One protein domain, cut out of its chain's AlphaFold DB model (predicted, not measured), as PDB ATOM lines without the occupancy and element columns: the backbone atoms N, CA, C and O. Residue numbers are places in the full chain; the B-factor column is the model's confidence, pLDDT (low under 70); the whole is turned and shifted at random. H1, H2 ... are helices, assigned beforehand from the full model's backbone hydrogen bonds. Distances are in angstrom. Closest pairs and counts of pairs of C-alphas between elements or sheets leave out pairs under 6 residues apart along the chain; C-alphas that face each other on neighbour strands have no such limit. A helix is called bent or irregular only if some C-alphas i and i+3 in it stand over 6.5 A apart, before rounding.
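AT A GLANCE: This is residues 261 to 323 and 347 to 400 of the 751 residues of an uncharacterized protein of Furculomyces boomerangus (UniProt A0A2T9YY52). H1 makes a hairpin with the first part of the long H2, H5 crosses H2 there, and H4 packs on H5, forming a head at one end. The rest of H2, and H3, make two separate arms. The 117 printed residues include five named helices, H1 to H5, and no named strand: all helix, loose, radius of gyration of the C-alphas 19.2 A, spans 64 by 24 by 23 A.

HOW THE PARTS SIT: H1, residues 262 to 274, touches residues 290 to 301 of H2, residues 288 to 315, at a shallow tilt of 18 degrees, opposite ways; the closest C-alphas, Ala 267 and Leu 297, are 5.5 A apart. H3, residues 350 to 367, touches no helix. H4, residues 376 to 383, touches residues 388 to 392 of H5, residues 388 to 399, at a steep tilt of 65 degrees; the closest C-alphas, Val 381 and Arg 388, are 6.1 A apart. Residues 395 to 399 of H5 touch H2, about perpendicular at 86 degrees; the closest C-alphas, Arg 295 and Leu 398, are 6.3 A apart. O i to N i+4 pairs are within hydrogen-bond range throughout H1 and H5, and in 22 of 24 in H2, 10 of 14 in H3 and 3 of 4 in H4.

IN THESE COORDINATES: H1 begins at C-alpha 262 (-13.723, 32.008, 15.099). H2 is 41.0 A long and only just irregular, C-alphas 289 and 292 being 7.0 A apart; H3 is 27.6 A. H5 ends at C-alpha 399 (-35.234, 27.569, 16.922).

THE WHOLE: Residues 324 to 346 are not printed; C-alphas 323 and 347 are 14.1 A apart. The H1 to H2 link is long. pLDDT is under 70 at residues 316 to 323, 358 and 362 to 374.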
ATOM      1  N   SER A 261     -16.169  32.812  19.250       90.25
ATOM      2  CA  SER A 261     -15.405  31.774  18.556       90.25
ATOM      3  C   SER A 261     -15.143  32.210  17.114       90.25
ATOM      4  O   SER A 261     -16.019  32.816  16.499       90.25
ATOM      5  N   LYS A 262     -14.003  31.818  16.535       93.00
ATOM      6  CA  LYS A 262     -13.723  32.008  15.099       93.00
ATOM      7  C   LYS A 262     -14.839  31.426  14.221       93.00
ATOM      8  O   LYS A 262     -15.244  32.043  13.246       93.00
ATOM      9  N   GLU A 263     -15.392  30.277  14.610       94.12
ATOM     10  CA  GLU A 263     -16.533  29.639  13.934       94.12
ATOM     11  C   GLU A 263     -17.791  30.516  13.947       94.12
ATOM     12  O   GLU A 263     -18.542  30.560  12.975       94.12
ATOM     13  N   LEU A 264     -18.010  31.229  15.054       91.56
ATOM     14  CA  LEU A 264     -19.140  32.130  15.233       91.56
ATOM     15  C   LEU A 264     -18.950  33.407  14.405       91.56
ATOM     16  O   LEU A 264     -19.905  33.888  13.810       91.56
ATOM     17  N   GLU A 265     -17.724  33.926  14.313       92.69
ATOM     18  CA  GLU A 265     -17.393  35.063  13.444       92.69
ATOM     19  C   GLU A 265     -17.553  34.713  11.962       92.69
ATOM     20  O   GLU A 265     -18.186  35.470  11.231       92.69
ATOM     21  N   ILE A 266     -17.095  33.529  11.539       95.31
ATOM     22  CA  ILE A 266     -17.336  33.004  10.186       95.31
ATOM     23  C   ILE A 266     -18.844  32.866   9.925       95.31
ATOM     24  O   ILE A 266     -19.330  33.306   8.888       95.31
ATOM     25  N   ALA A 267     -19.618  32.324  10.871       95.06
ATOM     26  CA  ALA A 267     -21.070  32.205  10.723       95.06
ATOM     27  C   ALA A 267     -21.790  33.567  10.647       95.06
ATOM     28  O   ALA A 267     -22.761  33.693   9.899       95.06
ATOM     29  N   ILE A 268     -21.316  34.588  11.377       93.69
ATOM     30  CA  ILE A 268     -21.811  35.967  11.252       93.69
ATOM     31  C   ILE A 268     -21.487  36.506   9.858       93.69
ATOM     32  O   ILE A 268     -22.394  36.973   9.177       93.69
ATOM     33  N   ASN A 269     -20.234  36.412   9.409       94.12
ATOM     34  CA  ASN A 269     -19.814  36.945   8.111       94.12
ATOM     35  C   ASN A 269     -20.585  36.286   6.955       94.12
ATOM     36  O   ASN A 269     -21.150  36.994   6.129       94.12
ATOM     37  N   ASN A 270     -20.749  34.960   6.979       95.25
ATOM     38  CA  ASN A 270     -21.546  34.227   5.990       95.25
ATOM     39  C   ASN A 270     -23.020  34.688   5.955       95.25
ATOM     40  O   ASN A 270     -23.613  34.783   4.882       95.25
ATOM     41  N   LEU A 271     -23.626  34.991   7.112       95.12
ATOM     42  CA  LEU A 271     -24.984  35.550   7.179       95.12
ATOM     43  C   LEU A 271     -25.039  36.977   6.599       95.12
ATOM     44  O   LEU A 271     -26.028  37.339   5.963       95.12
ATOM     45  N   LEU A 272     -23.994  37.782   6.811       92.50
ATOM     46  CA  LEU A 272     -23.900  39.151   6.296       92.50
ATOM     47  C   LEU A 272     -23.676  39.190   4.776       92.50
ATOM     48  O   LEU A 272     -24.328  39.980   4.101       92.50
ATOM     49  N   GLU A 273     -22.837  38.313   4.226       93.88
ATOM     50  CA  GLU A 273     -22.600  38.188   2.777       93.88
ATOM     51  C   GLU A 273     -23.861  37.767   2.002       93.88
ATOM     52  O   GLU A 273     -24.073  38.182   0.858       93.88
ATOM     53  N   GLN A 274     -24.724  36.966   2.633       94.06
ATOM     54  CA  GLN A 274     -26.021  36.575   2.074       94.06
ATOM     55  C   GLN A 274     -27.093  37.664   2.231       94.06
ATOM     56  O   GLN A 274     -28.046  37.702   1.451       94.06
ATOM     57  N   ASN A 275     -26.929  38.590   3.180       92.69
ATOM     58  CA  ASN A 275     -27.810  39.740   3.380       92.69
ATOM     59  C   ASN A 275     -27.486  40.885   2.397       92.69
ATOM     60  O   ASN A 275     -27.185  42.013   2.793       92.69
ATOM     61  N   LYS A 276     -27.527  40.587   1.094       88.75
ATOM     62  CA  LYS A 276     -27.323  41.587   0.038       88.75
ATOM     63  C   LYS A 276     -28.435  42.650   0.082       88.75
ATOM     64  O   LYS A 276     -29.590  42.305   0.360       88.75
ATOM     65  N   PRO A 277     -28.137  43.930  -0.216       83.56
ATOM     66  CA  PRO A 277     -29.165  44.965  -0.292       83.56
ATOM     67  C   PRO A 277     -30.248  44.552  -1.298       83.56
ATOM     68  O   PRO A 277     -29.942  44.156  -2.420       83.56
ATOM     69  N   GLY A 278     -31.511  44.598  -0.866       83.31
ATOM     70  CA  GLY A 278     -32.663  44.118  -1.638       83.31
ATOM     71  C   GLY A 278     -33.157  42.703  -1.296       83.31
ATOM     72  O   GLY A 278     -34.260  42.364  -1.700       83.31
ATOM     73  N   VAL A 279     -32.430  41.892  -0.510       85.06
ATOM     74  CA  VAL A 279     -32.929  40.567  -0.056       85.06
ATOM     75  C   VAL A 279     -34.066  40.701   0.967       85.06
ATOM     76  O   VAL A 279     -34.988  39.886   0.990       85.06
ATOM     77  N   ILE A 280     -34.027  41.742   1.803       84.88
ATOM     78  CA  ILE A 280     -35.107  42.084   2.736       84.88
ATOM     79  C   ILE A 280     -36.018  43.114   2.056       84.88
ATOM     80  O   ILE A 280     -35.886  44.317   2.278       84.88
ATOM     81  N   THR A 281     -36.913  42.634   1.192       80.19
ATOM     82  CA  THR A 281     -37.911  43.465   0.494       80.19
ATOM     83  C   THR A 281     -39.059  43.896   1.408       80.19
ATOM     84  O   THR A 281     -39.529  45.026   1.315       80.19
ATOM     85  N   ASP A 282     -39.481  43.021   2.324       86.38
ATOM     86  CA  ASP A 282     -40.557  43.271   3.281       86.38
ATOM     87  C   ASP A 282     -40.046  43.166   4.726       86.38
ATOM     88  O   ASP A 282     -39.364  42.216   5.112       86.38
ATOM     89  N   LYS A 283     -40.405  44.148   5.559       84.50
ATOM     90  CA  LYS A 283     -40.091  44.146   6.994       84.50
ATOM     91  C   LYS A 283     -40.987  43.194   7.794       84.50
ATOM     92  O   LYS A 283     -40.588  42.819   8.898       84.50
ATOM     93  N   LYS A 284     -42.168  42.814   7.282       88.25
ATOM     94  CA  LYS A 284     -43.099  41.878   7.939       88.25
ATOM     95  C   LYS A 284     -42.628  40.421   7.819       88.25
ATOM     96  O   LYS A 284     -42.784  39.656   8.770       88.25
ATOM     97  N   HIS A 285     -42.004  40.052   6.699       89.56
ATOM     98  CA  HIS A 285     -41.591  38.677   6.405       89.56
ATOM     99  C   HIS A 285     -40.071  38.488   6.471       89.56
ATOM    100  O   HIS A 285     -39.313  39.090   5.720       89.56
ATOM    101  N   PHE A 286     -39.607  37.589   7.343       92.19
ATOM    102  CA  PHE A 286     -38.189  37.233   7.400       92.19
ATOM    103  C   PHE A 286     -37.802  36.331   6.203       92.19
ATOM    104  O   PHE A 286     -38.388  35.243   6.078       92.19
ATOM    105  N   PRO A 287     -36.831  36.724   5.346       93.62
ATOM    106  CA  PRO A 287     -36.513  36.011   4.107       93.62
ATOM    107  C   PRO A 287     -36.154  34.545   4.333       93.62
ATOM    108  O   PRO A 287     -35.341  34.222   5.200       93.62
ATOM    109  N   TYR A 288     -36.724  33.649   3.520       94.19
ATOM    110  CA  TYR A 288     -36.495  32.204   3.644       94.19
ATOM    111  C   TYR A 288     -35.005  31.839   3.561       94.19
ATOM    112  O   TYR A 288     -34.523  31.066   4.384       94.19
ATOM    113  N   ILE A 289     -34.268  32.472   2.641       94.56
ATOM    114  CA  ILE A 289     -32.846  32.197   2.389       94.56
ATOM    115  C   ILE A 289     -31.942  32.473   3.606       94.56
ATOM    116  O   ILE A 289     -30.916  31.825   3.767       94.56
ATOM    117  N   LEU A 290     -32.350  33.374   4.510       95.31
ATOM    118  CA  LEU A 290     -31.598  33.713   5.723       95.31
ATOM    119  C   LEU A 290     -31.978  32.837   6.934       95.31
ATOM    120  O   LEU A 290     -31.323  32.925   7.974       95.31
ATOM    121  N   LYS A 291     -33.020  31.991   6.841       94.88
ATOM    122  CA  LYS A 291     -33.543  31.204   7.981       94.88
ATOM    123  C   LYS A 291     -32.552  30.163   8.479       94.88
ATOM    124  O   LYS A 291     -32.294  30.093   9.679       94.88
ATOM    125  N   GLU A 292     -31.996  29.365   7.575       94.69
ATOM    126  CA  GLU A 292     -31.020  28.327   7.913       94.69
ATOM    127  C   GLU A 292     -29.665  28.906   8.377       94.69
ATOM    128  O   GLU A 292     -29.211  28.507   9.454       94.69
ATOM    129  N   PRO A 293     -29.056  29.895   7.687       95.44
ATOM    130  CA  PRO A 293     -27.860  30.586   8.176       95.44
ATOM    131  C   PRO A 293     -28.043  31.193   9.572       95.44
ATOM    132  O   PRO A 293     -27.197  30.989  10.445       95.44
ATOM    133  N   LEU A 294     -29.171  31.876   9.826       94.12
ATOM    134  CA  LEU A 294     -29.469  32.442  11.145       94.12
ATOM    135  C   LEU A 294     -29.687  31.344  12.197       94.12
ATOM    136  O   LEU A 294     -29.170  31.461  13.305       94.12
ATOM    137  N   ARG A 295     -30.381  30.245  11.866       92.75
ATOM    138  CA  ARG A 295     -30.537  29.098  12.779       92.75
ATOM    139  C   ARG A 295     -29.182  28.474  13.131       92.75
ATOM    140  O   ARG A 295     -28.930  28.230  14.308       92.75
ATOM    141  N   LYS A 296     -28.287  28.283  12.153       93.44
ATOM    142  CA  LYS A 296     -26.922  27.773  12.374       93.44
ATOM    143  C   LYS A 296     -26.097  28.718  13.252       93.44
ATOM    144  O   LYS A 296     -25.462  28.255  14.198       93.44
ATOM    145  N   LEU A 297     -26.154  30.027  12.988       93.50
ATOM    146  CA  LEU A 297     -25.519  31.054  13.818       93.50
ATOM    147  C   LEU A 297     -26.017  30.988  15.270       93.50
ATOM    148  O   LEU A 297     -25.209  30.962  16.198       93.50
ATOM    149  N   CYS A 298     -27.334  30.906  15.468       90.19
ATOM    150  CA  CYS A 298     -27.928  30.775  16.793       90.19
ATOM    151  C   CYS A 298     -27.490  29.483  17.490       90.19
ATOM    152  O   CYS A 298     -27.085  29.548  18.641       90.19
ATOM    153  N   ILE A 299     -27.486  28.326  16.818       89.62
ATOM    154  CA  ILE A 299     -27.025  27.057  17.415       89.62
ATOM    155  C   ILE A 299     -25.550  27.138  17.854       89.62
ATOM    156  O   ILE A 299     -25.212  26.678  18.945       89.62
ATOM    157  N   LEU A 300     -24.677  27.765  17.057       90.94
ATOM    158  CA  LEU A 300     -23.278  27.996  17.439       90.94
ATOM    159  C   LEU A 300     -23.160  28.932  18.651       90.94
ATOM    160  O   LEU A 300     -22.389  28.651  19.567       90.94
ATOM    161  N   ALA A 301     -23.952  30.006  18.693       88.31
ATOM    162  CA  ALA A 301     -24.012  30.925  19.829       88.31
ATOM    163  C   ALA A 301     -24.450  30.228  21.122       88.31
ATOM    164  O   ALA A 301     -23.831  30.389  22.166       88.31
ATOM    165  N   ILE A 302     -25.501  29.419  21.012       85.56
ATOM    166  CA  ILE A 302     -26.129  28.624  22.065       85.56
ATOM    167  C   ILE A 302     -25.142  27.605  22.648       85.56
ATOM    168  O   ILE A 302     -24.987  27.525  23.866       85.56
ATOM    169  N   ASN A 303     -24.428  26.864  21.794       87.06
ATOM    170  CA  ASN A 303     -23.382  25.937  22.238       87.06
ATOM    171  C   ASN A 303     -22.222  26.693  22.906       87.06
ATOM    172  O   ASN A 303     -21.787  26.313  23.988       87.06
ATOM    173  N   ARG A 304     -21.783  27.818  22.325       87.00
ATOM    174  CA  ARG A 304     -20.724  28.662  22.898       87.00
ATOM    175  C   ARG A 304     -21.111  29.246  24.263       87.00
ATOM    176  O   ARG A 304     -20.251  29.338  25.138       87.00
ATOM    177  N   THR A 305     -22.381  29.603  24.447       81.75
ATOM    178  CA  THR A 305     -22.970  29.974  25.740       81.75
ATOM    179  C   THR A 305     -22.882  28.813  26.730       81.75
ATOM    180  O   THR A 305     -22.349  29.017  27.815       81.75
ATOM    181  N   LEU A 306     -23.308  27.594  26.364       82.25
ATOM    182  CA  LEU A 306     -23.210  26.420  27.250       82.25
ATOM    183  C   LEU A 306     -21.763  26.103  27.654       82.25
ATOM    184  O   LEU A 306     -21.506  25.854  28.828       82.25
ATOM    185  N   ASP A 307     -20.818  26.129  26.711       84.44
ATOM    186  CA  ASP A 307     -19.399  25.867  26.988       84.44
ATOM    187  C   ASP A 307     -18.820  26.893  27.968       84.44
ATOM    188  O   ASP A 307     -18.023  26.562  28.850       84.44
ATOM    189  N   TYR A 308     -19.208  28.157  27.793       81.81
ATOM    190  CA  TYR A 308     -18.790  29.252  28.651       81.81
ATOM    191  C   TYR A 308     -19.432  29.153  30.043       81.81
ATOM    192  O   TYR A 308     -18.719  29.242  31.040       81.81
ATOM    193  N   GLU A 309     -20.742  28.900  30.126       75.12
ATOM    194  CA  GLU A 309     -21.450  28.659  31.387       75.12
ATOM    195  C   GLU A 309     -20.856  27.465  32.137       75.12
ATOM    196  O   GLU A 309     -20.568  27.586  33.322       75.12
ATOM    197  N   SER A 310     -20.588  26.347  31.456       79.38
ATOM    198  CA  SER A 310     -19.947  25.164  32.045       79.38
ATOM    199  C   SER A 310     -18.606  25.522  32.688       79.38
ATOM    200  O   SER A 310     -18.380  25.210  33.857       79.38
ATOM    201  N   LYS A 311     -17.751  26.262  31.968       81.69
ATOM    202  CA  LYS A 311     -16.451  26.720  32.483       81.69
ATOM    203  C   LYS A 311     -16.594  27.705  33.635       81.69
ATOM    204  O   LYS A 311     -15.869  27.586  34.610       81.69
ATOM    205  N   VAL A 312     -17.537  28.643  33.577       74.56
ATOM    206  CA  VAL A 312     -17.836  29.561  34.692       74.56
ATOM    207  C   VAL A 312     -18.312  28.807  35.935       74.56
ATOM    208  O   VAL A 312     -17.910  29.133  37.049       74.56
ATOM    209  N   LEU A 313     -19.159  27.796  35.756       73.50
ATOM    210  CA  LEU A 313     -19.738  26.983  36.825       73.50
ATOM    211  C   LEU A 313     -18.717  26.023  37.465       73.50
ATOM    212  O   LEU A 313     -18.782  25.750  38.669       73.50
ATOM    213  N   GLU A 314     -17.742  25.571  36.684       76.81
ATOM    214  CA  GLU A 314     -16.550  24.848  37.131       76.81
ATOM    215  C   GLU A 314     -15.582  25.779  37.888       76.81
ATOM    216  O   GLU A 314     -15.325  25.579  39.077       76.81
ATOM    217  N   ILE A 315     -15.132  26.857  37.235       71.50
ATOM    218  CA  ILE A 315     -14.140  27.829  37.733       71.50
ATOM    219  C   ILE A 315     -14.656  28.650  38.922       71.50
ATOM    220  O   ILE A 315     -13.844  29.205  39.665       71.50
ATOM    221  N   TYR A 316     -15.982  28.721  39.119       66.62
ATOM    222  CA  TYR A 316     -16.664  29.427  40.209       66.62
ATOM    223  C   TYR A 316     -15.851  29.279  41.502       66.62
ATOM    224  O   TYR A 316     -15.722  28.152  42.006       66.62
ATOM    225  N   PRO A 317     -15.285  30.362  42.060       55.69
ATOM    226  CA  PRO A 317     -14.585  30.239  43.317       55.69
ATOM    227  C   PRO A 317     -15.601  29.730  44.334       55.69
ATOM    228  O   PRO A 317     -16.652  30.339  44.551       55.69
ATOM    229  N   ILE A 318     -15.296  28.594  44.968       48.00
ATOM    230  CA  ILE A 318     -15.791  28.395  46.326       48.00
ATOM    231  C   ILE A 318     -15.309  29.655  47.048       48.00
ATOM    232  O   ILE A 318     -14.103  29.922  46.986       48.00
ATOM    233  N   PRO A 319     -16.174  30.446  47.707       46.16
ATOM    234  CA  PRO A 319     -15.697  31.321  48.754       46.16
ATOM    235  C   PRO A 319     -15.151  30.357  49.800       46.16
ATOM    236  O   PRO A 319     -15.906  29.840  50.625       46.16
ATOM    237  N   GLN A 320     -13.868  29.992  49.665       43.91
ATOM    238  CA  GLN A 320     -13.157  29.227  50.672       43.91
ATOM    239  C   GLN A 320     -13.428  30.004  51.939       43.91
ATOM    240  O   GLN A 320     -13.149  31.204  51.961       43.91
ATOM    241  N   TYR A 321     -14.091  29.367  52.907       44.34
ATOM    242  CA  TYR A 321     -14.468  30.036  54.140       44.34
ATOM    243  C   TYR A 321     -13.201  30.689  54.664       44.34
ATOM    244  O   TYR A 321     -12.300  29.980  55.118       44.34
ATOM    245  N   ILE A 322     -13.119  32.019  54.545       43.50
ATOM    246  CA  ILE A 322     -12.015  32.784  55.097       43.50
ATOM    247  C   ILE A 322     -12.251  32.655  56.587       43.50
ATOM    248  O   ILE A 322     -13.034  33.404  57.179       43.50
ATOM    249  N   LYS A 323     -11.670  31.596  57.166       44.16
ATOM    250  CA  LYS A 323     -11.689  31.374  58.598       44.16
ATOM    251  C   LYS A 323     -11.176  32.690  59.168       44.16
ATOM    252  O   LYS A 323     -10.124  33.147  58.719       44.16
ATOM    253  N   VAL A 347     -11.253  46.879  59.552       74.81
ATOM    254  CA  VAL A 347     -11.683  45.481  59.430       74.81
ATOM    255  C   VAL A 347     -12.949  45.422  58.570       74.81
ATOM    256  O   VAL A 347     -14.019  45.847  59.005       74.81
ATOM    257  N   VAL A 348     -12.823  44.891  57.349       71.81
ATOM    258  CA  VAL A 348     -13.956  44.694  56.438       71.81
ATOM    259  C   VAL A 348     -14.943  43.747  57.110       71.81
ATOM    260  O   VAL A 348     -14.632  42.580  57.363       71.81
ATOM    261  N   ASP A 349     -16.137  44.253  57.416       81.62
ATOM    262  CA  ASP A 349     -17.173  43.446  58.044       81.62
ATOM    263  C   ASP A 349     -17.552  42.267  57.130       81.62
ATOM    264  O   ASP A 349     -17.697  42.408  55.910       81.62
ATOM    265  N   LYS A 350     -17.761  41.090  57.731       75.06
ATOM    266  CA  LYS A 350     -18.183  39.868  57.029       75.06
ATOM    267  C   LYS A 350     -19.442  40.122  56.202       75.06
ATOM    268  O   LYS A 350     -19.566  39.580  55.106       75.06
ATOM    269  N   THR A 351     -20.340  40.980  56.691       73.94
ATOM    270  CA  THR A 351     -21.555  41.400  55.981       73.94
ATOM    271  C   THR A 351     -21.239  42.122  54.670       73.94
ATOM    272  O   THR A 351     -21.903  41.872  53.666       73.94
ATOM    273  N   GLN A 352     -20.210  42.977  54.640       76.25
ATOM    274  CA  GLN A 352     -19.794  43.702  53.434       76.25
ATOM    275  C   GLN A 352     -19.149  42.765  52.412       76.25
ATOM    276  O   GLN A 352     -19.504  42.816  51.234       76.25
ATOM    277  N   LEU A 353     -18.269  41.858  52.854       74.88
ATOM    278  CA  LEU A 353     -17.671  40.852  51.970       74.88
ATOM    279  C   LEU A 353     -18.735  39.899  51.400       74.88
ATOM    280  O   LEU A 353     -18.728  39.612  50.204       74.88
ATOM    281  N   GLN A 354     -19.688  39.453  52.223       71.69
ATOM    282  CA  GLN A 354     -20.797  38.619  51.762       71.69
ATOM    283  C   GLN A 354     -21.699  39.374  50.780       71.69
ATOM    284  O   GLN A 354     -22.044  38.827  49.738       71.69
ATOM    285  N   ALA A 355     -22.031  40.640  51.056       74.56
ATOM    286  CA  ALA A 355     -22.790  41.480  50.131       74.56
ATOM    287  C   ALA A 355     -22.037  41.707  48.809       74.56
ATOM    288  O   ALA A 355     -22.659  41.727  47.749       74.56
ATOM    289  N   PHE A 356     -20.709  41.836  48.843       76.94
ATOM    290  CA  PHE A 356     -19.871  41.950  47.652       76.94
ATOM    291  C   PHE A 356     -19.882  40.664  46.804       76.94
ATOM    292  O   PHE A 356     -20.130  40.730  45.599       76.94
ATOM    293  N   LEU A 357     -19.702  39.496  47.428       72.38
ATOM    294  CA  LEU A 357     -19.792  38.194  46.753       72.38
ATOM    295  C   LEU A 357     -21.197  37.945  46.187       72.38
ATOM    296  O   LEU A 357     -21.345  37.573  45.023       72.38
ATOM    297  N   ASP A 358     -22.241  38.221  46.969       69.44
ATOM    298  CA  ASP A 358     -23.629  38.165  46.512       69.44
ATOM    299  C   ASP A 358     -23.848  39.102  45.313       69.44
ATOM    300  O   ASP A 358     -24.505  38.715  44.345       69.44
ATOM    301  N   ASN A 359     -23.266  40.307  45.340       74.88
ATOM    302  CA  ASN A 359     -23.353  41.274  44.249       74.88
ATOM    303  C   ASN A 359     -22.678  40.785  42.961       74.88
ATOM    304  O   ASN A 359     -23.248  41.042  41.898       74.88
ATOM    305  N   GLN A 360     -21.539  40.081  43.046       73.88
ATOM    306  CA  GLN A 360     -20.892  39.425  41.901       73.88
ATOM    307  C   GLN A 360     -21.777  38.320  41.321       73.88
ATOM    308  O   GLN A 360     -22.135  38.383  40.151       73.88
ATOM    309  N   ILE A 361     -22.207  37.369  42.158       70.00
ATOM    310  CA  ILE A 361     -23.068  36.239  41.764       70.00
ATOM    311  C   ILE A 361     -24.329  36.726  41.030       70.00
ATOM    312  O   ILE A 361     -24.816  36.091  40.100       70.00
ATOM    313  N   LEU A 362     -24.870  37.869  41.450       67.31
ATOM    314  CA  LEU A 362     -26.055  38.488  40.863       67.31
ATOM    315  C   LEU A 362     -25.814  39.161  39.501       67.31
ATOM    316  O   LEU A 362     -26.756  39.266  38.722       67.31
ATOM    317  N   GLN A 363     -24.587  39.580  39.170       67.38
ATOM    318  CA  GLN A 363     -24.276  40.072  37.818       67.38
ATOM    319  C   GLN A 363     -24.435  38.963  36.764       67.38
ATOM    320  O   GLN A 363     -24.652  39.258  35.592       67.38
ATOM    321  N   TRP A 364     -24.387  37.693  37.176       65.12
ATOM    322  CA  TRP A 364     -24.437  36.536  36.276       65.12
ATOM    323  C   TRP A 364     -25.880  36.129  35.930       65.12
ATOM    324  O   TRP A 364     -26.098  35.269  35.086       65.12
ATOM    325  N   GLU A 365     -26.888  36.788  36.515       63.84
ATOM    326  CA  GLU A 365     -28.294  36.606  36.138       63.84
ATOM    327  C   GLU A 365     -28.664  37.318  34.825       63.84
ATOM    328  O   GLU A 365     -29.541  36.848  34.100       63.84
ATOM    329  N   ALA A 366     -27.959  38.402  34.475       50.09
ATOM    330  CA  ALA A 366     -28.172  39.149  33.229       50.09
ATOM    331  C   ALA A 366     -27.894  38.315  31.959       50.09
ATOM    332  O   ALA A 366     -28.304  38.693  30.865       50.09
ATOM    333  N   ALA A 367     -27.229  37.169  32.113       51.81
ATOM    334  CA  ALA A 367     -26.902  36.228  31.053       51.81
ATOM    335  C   ALA A 367     -28.079  35.339  30.592       51.81
ATOM    336  O   ALA A 367     -27.916  34.562  29.661       51.81
ATOM    337  N   SER A 368     -29.267  35.419  31.210       51.00
ATOM    338  CA  SER A 368     -30.329  34.424  30.975       51.00
ATOM    339  C   SER A 368     -31.040  34.476  29.612       51.00
ATOM    340  O   SER A 368     -31.883  33.622  29.357       51.00
ATOM    341  N   ASP A 369     -30.777  35.463  28.749       56.25
ATOM    342  CA  ASP A 369     -31.292  35.439  27.371       56.25
ATOM    343  C   ASP A 369     -30.313  34.679  26.462       56.25
ATOM    344  O   ASP A 369     -29.157  35.069  26.293       56.25
ATOM    345  N   LEU A 370     -30.847  33.609  25.869       55.72
ATOM    346  CA  LEU A 370     -30.275  32.590  24.978       55.72
ATOM    347  C   LEU A 370     -29.057  33.000  24.125       55.72
ATOM    348  O   LEU A 370     -28.180  32.181  23.849       55.72
ATOM    349  N   VAL A 371     -29.052  34.244  23.639       56.94
ATOM    350  CA  VAL A 371     -28.111  34.788  22.643       56.94
ATOM    351  C   VAL A 371     -27.547  36.174  23.057       56.94
ATOM    352  O   VAL A 371     -26.689  36.730  22.370       56.94
ATOM    353  N   ASP A 372     -27.946  36.734  24.209       60.53
ATOM    354  CA  ASP A 372     -27.464  38.052  24.678       60.53
ATOM    355  C   ASP A 372     -25.981  38.028  25.081       60.53
ATOM    356  O   ASP A 372     -25.244  38.960  24.758       60.53
ATOM    357  N   ILE A 373     -25.520  36.960  25.744       56.03
ATOM    358  CA  ILE A 373     -24.179  36.901  26.363       56.03
ATOM    359  C   ILE A 373     -23.023  36.967  25.342       56.03
ATOM    360  O   ILE A 373     -21.904  37.362  25.672       56.03
ATOM    361  N   SER A 374     -23.290  36.594  24.088       57.72
ATOM    362  CA  SER A 374     -22.339  36.666  22.967       57.72
ATOM    363  C   SER A 374     -22.443  37.974  22.165       57.72
ATOM    364  O   SER A 374     -21.798  38.123  21.125       57.72
ATOM    365  N   ASN A 375     -23.246  38.939  22.635       77.62
ATOM    366  CA  ASN A 375     -23.491  40.244  22.008       77.62
ATOM    367  C   ASN A 375     -24.029  40.153  20.557       77.62
ATOM    368  O   ASN A 375     -23.964  41.112  19.781       77.62
ATOM    369  N   ILE A 376     -24.571  38.990  20.175       83.88
ATOM    370  CA  ILE A 376     -25.006  38.701  18.803       83.88
ATOM    371  C   ILE A 376     -26.209  39.543  18.419       83.88
ATOM    372  O   ILE A 376     -26.227  40.060  17.307       83.88
ATOM    373  N   TYR A 377     -27.175  39.754  19.316       86.19
ATOM    374  CA  TYR A 377     -28.309  40.625  19.006       86.19
ATOM    375  C   TYR A 377     -27.856  42.033  18.609       86.19
ATOM    376  O   TYR A 377     -28.361  42.562  17.627       86.19
ATOM    377  N   SER A 378     -26.875  42.625  19.296       88.38
ATOM    378  CA  SER A 378     -26.348  43.952  18.944       88.38
ATOM    379  C   SER A 378     -25.663  43.954  17.575       88.38
ATOM    380  O   SER A 378     -25.842  44.892  16.800       88.38
ATOM    381  N   ARG A 379     -24.922  42.884  17.242       89.00
ATOM    382  CA  ARG A 379     -24.330  42.704  15.905       89.00
ATOM    383  C   ARG A 379     -25.413  42.535  14.832       89.00
ATOM    384  O   ARG A 379     -25.354  43.211  13.814       89.00
ATOM    385  N   LEU A 380     -26.432  41.708  15.068       90.44
ATOM    386  CA  LEU A 380     -27.540  41.502  14.130       90.44
ATOM    387  C   LEU A 380     -28.355  42.787  13.919       90.44
ATOM    388  O   LEU A 380     -28.590  43.154  12.775       90.44
ATOM    389  N   VAL A 381     -28.713  43.516  14.983       91.94
ATOM    390  CA  VAL A 381     -29.427  44.809  14.900       91.94
ATOM    391  C   VAL A 381     -28.634  45.855  14.109       91.94
ATOM    392  O   VAL A 381     -29.232  46.677  13.426       91.94
ATOM    393  N   LYS A 382     -27.293  45.825  14.145       92.38
ATOM    394  CA  LYS A 382     -26.457  46.746  13.354       92.38
ATOM    395  C   LYS A 382     -26.564  46.511  11.838       92.38
ATOM    396  O   LYS A 382     -26.364  47.447  11.071       92.38
ATOM    397  N   HIS A 383     -26.852  45.281  11.410       90.38
ATOM    398  CA  HIS A 383     -26.834  44.879   9.997       90.38
ATOM    399  C   HIS A 383     -28.207  44.480   9.431       90.38
ATOM    400  O   HIS A 383     -28.333  44.263   8.229       90.38
ATOM    401  N   MET A 384     -29.233  44.384  10.276       90.88
ATOM    402  CA  MET A 384     -30.598  44.008   9.910       90.88
ATOM    403  C   MET A 384     -31.559  45.175  10.191       90.88
ATOM    404  O   MET A 384     -31.412  45.848  11.207       90.88
ATOM    405  N   PRO A 385     -32.608  45.390   9.377       91.81
ATOM    406  CA  PRO A 385     -33.554  46.501   9.545       91.81
ATOM    407  C   PRO A 385     -34.547  46.314  10.711       91.81
ATOM    408  O   PRO A 385     -35.476  47.110  10.865       91.81
ATOM    409  N   TRP A 386     -34.396  45.254  11.511       92.19
ATOM    410  CA  TRP A 386     -35.280  44.909  12.624       92.19
ATOM    411  C   TRP A 386     -34.676  45.312  13.970       92.19
ATOM    412  O   TRP A 386     -33.489  45.125  14.226       92.19
ATOM    413  N   ASN A 387     -35.523  45.790  14.883       92.25
ATOM    414  CA  ASN A 387     -35.106  46.058  16.258       92.25
ATOM    415  C   ASN A 387     -34.807  44.754  17.036       92.25
ATOM    416  O   ASN A 387     -35.218  43.654  16.650       92.25
ATOM    417  N   ARG A 388     -34.131  44.884  18.186       88.69
ATOM    418  CA  ARG A 388     -33.734  43.756  19.055       88.69
ATOM    419  C   ARG A 388     -34.907  42.848  19.449       88.69
ATOM    420  O   ARG A 388     -34.744  41.632  19.480       88.69
ATOM    421  N   ALA A 389     -36.083  43.415  19.722       87.62
ATOM    422  CA  ALA A 389     -37.266  42.655  20.124       87.62
ATOM    423  C   ALA A 389     -37.837  41.806  18.973       87.62
ATOM    424  O   ALA A 389     -38.207  40.649  19.179       87.62
ATOM    425  N   THR A 390     -37.854  42.338  17.751       89.94
ATOM    426  CA  THR A 390     -38.272  41.597  16.555       89.94
ATOM    427  C   THR A 390     -37.268  40.499  16.208       89.94
ATOM    428  O   THR A 390     -37.687  39.374  15.942       89.94
ATOM    429  N   ILE A 391     -35.957  40.757  16.314       90.81
ATOM    430  CA  ILE A 391     -34.926  39.722  16.110       90.81
ATOM    431  C   ILE A 391     -35.048  38.601  17.155       90.81
ATOM    432  O   ILE A 391     -35.018  37.432  16.777       90.81
ATOM    433  N   ARG A 392     -35.297  38.921  18.435       87.38
ATOM    434  CA  ARG A 392     -35.647  37.925  19.471       87.38
ATOM    435  C   ARG A 392     -36.845  37.066  19.060       87.38
ATOM    436  O   ARG A 392     -36.744  35.845  19.067       87.38
ATOM    437  N   ARG A 393     -37.958  37.681  18.635       88.81
ATOM    438  CA  ARG A 393     -39.158  36.952  18.173       88.81
ATOM    439  C   ARG A 393     -38.866  36.041  16.973       88.81
ATOM    440  O   ARG A 393     -39.364  34.919  16.941       88.81
ATOM    441  N   ILE A 394     -38.061  36.501  16.011       90.69
ATOM    442  CA  ILE A 394     -37.631  35.707  14.848       90.69
ATOM    443  C   ILE A 394     -36.793  34.506  15.304       90.69
ATOM    444  O   ILE A 394     -37.105  33.379  14.933       90.69
ATOM    445  N   ILE A 395     -35.780  34.721  16.148       90.50
ATOM    446  CA  ILE A 395     -34.889  33.659  16.641       90.50
ATOM    447  C   ILE A 395     -35.664  32.612  17.454       90.50
ATOM    448  O   ILE A 395     -35.513  31.419  17.191       90.50
ATOM    449  N   SER A 396     -36.561  33.026  18.356       86.62
ATOM    450  CA  SER A 396     -37.422  32.097  19.104       86.62
ATOM    451  C   SER A 396     -38.299  31.241  18.183       86.62
ATOM    452  O   SER A 396     -38.403  30.032  18.392       86.62
ATOM    453  N   LYS A 397     -38.883  31.836  17.128       90.19
ATOM    454  CA  LYS A 397     -39.668  31.104  16.116       90.19
ATOM    455  C   LYS A 397     -38.813  30.153  15.266       90.19
ATOM    456  O   LYS A 397     -39.290  29.079  14.920       90.19
ATOM    457  N   LEU A 398     -37.577  30.530  14.924       90.38
ATOM    458  CA  LEU A 398     -36.678  29.715  14.093       90.38
ATOM    459  C   LEU A 398     -36.085  28.512  14.827       90.38
ATOM    460  O   LEU A 398     -35.845  27.482  14.200       90.38
ATOM    461  N   LEU A 399     -35.821  28.644  16.127       89.62
ATOM    462  CA  LEU A 399     -35.234  27.569  16.922       89.62
ATOM    463  C   LEU A 399     -36.285  26.555  17.387       89.62
ATOM    464  O   LEU A 399     -36.030  25.354  17.335       89.62
ATOM    465  N   GLY A 400     -37.461  27.008  17.842       88.31
ATOM    466  CA  GLY A 400     -38.542  26.125  18.296       88.31
ATOM    467  C   GLY A 400     -38.059  25.062  19.295       88.31
ATOM    468  O   GLY A 400     -37.619  25.388  20.398       88.31
TER     469      GLY A 400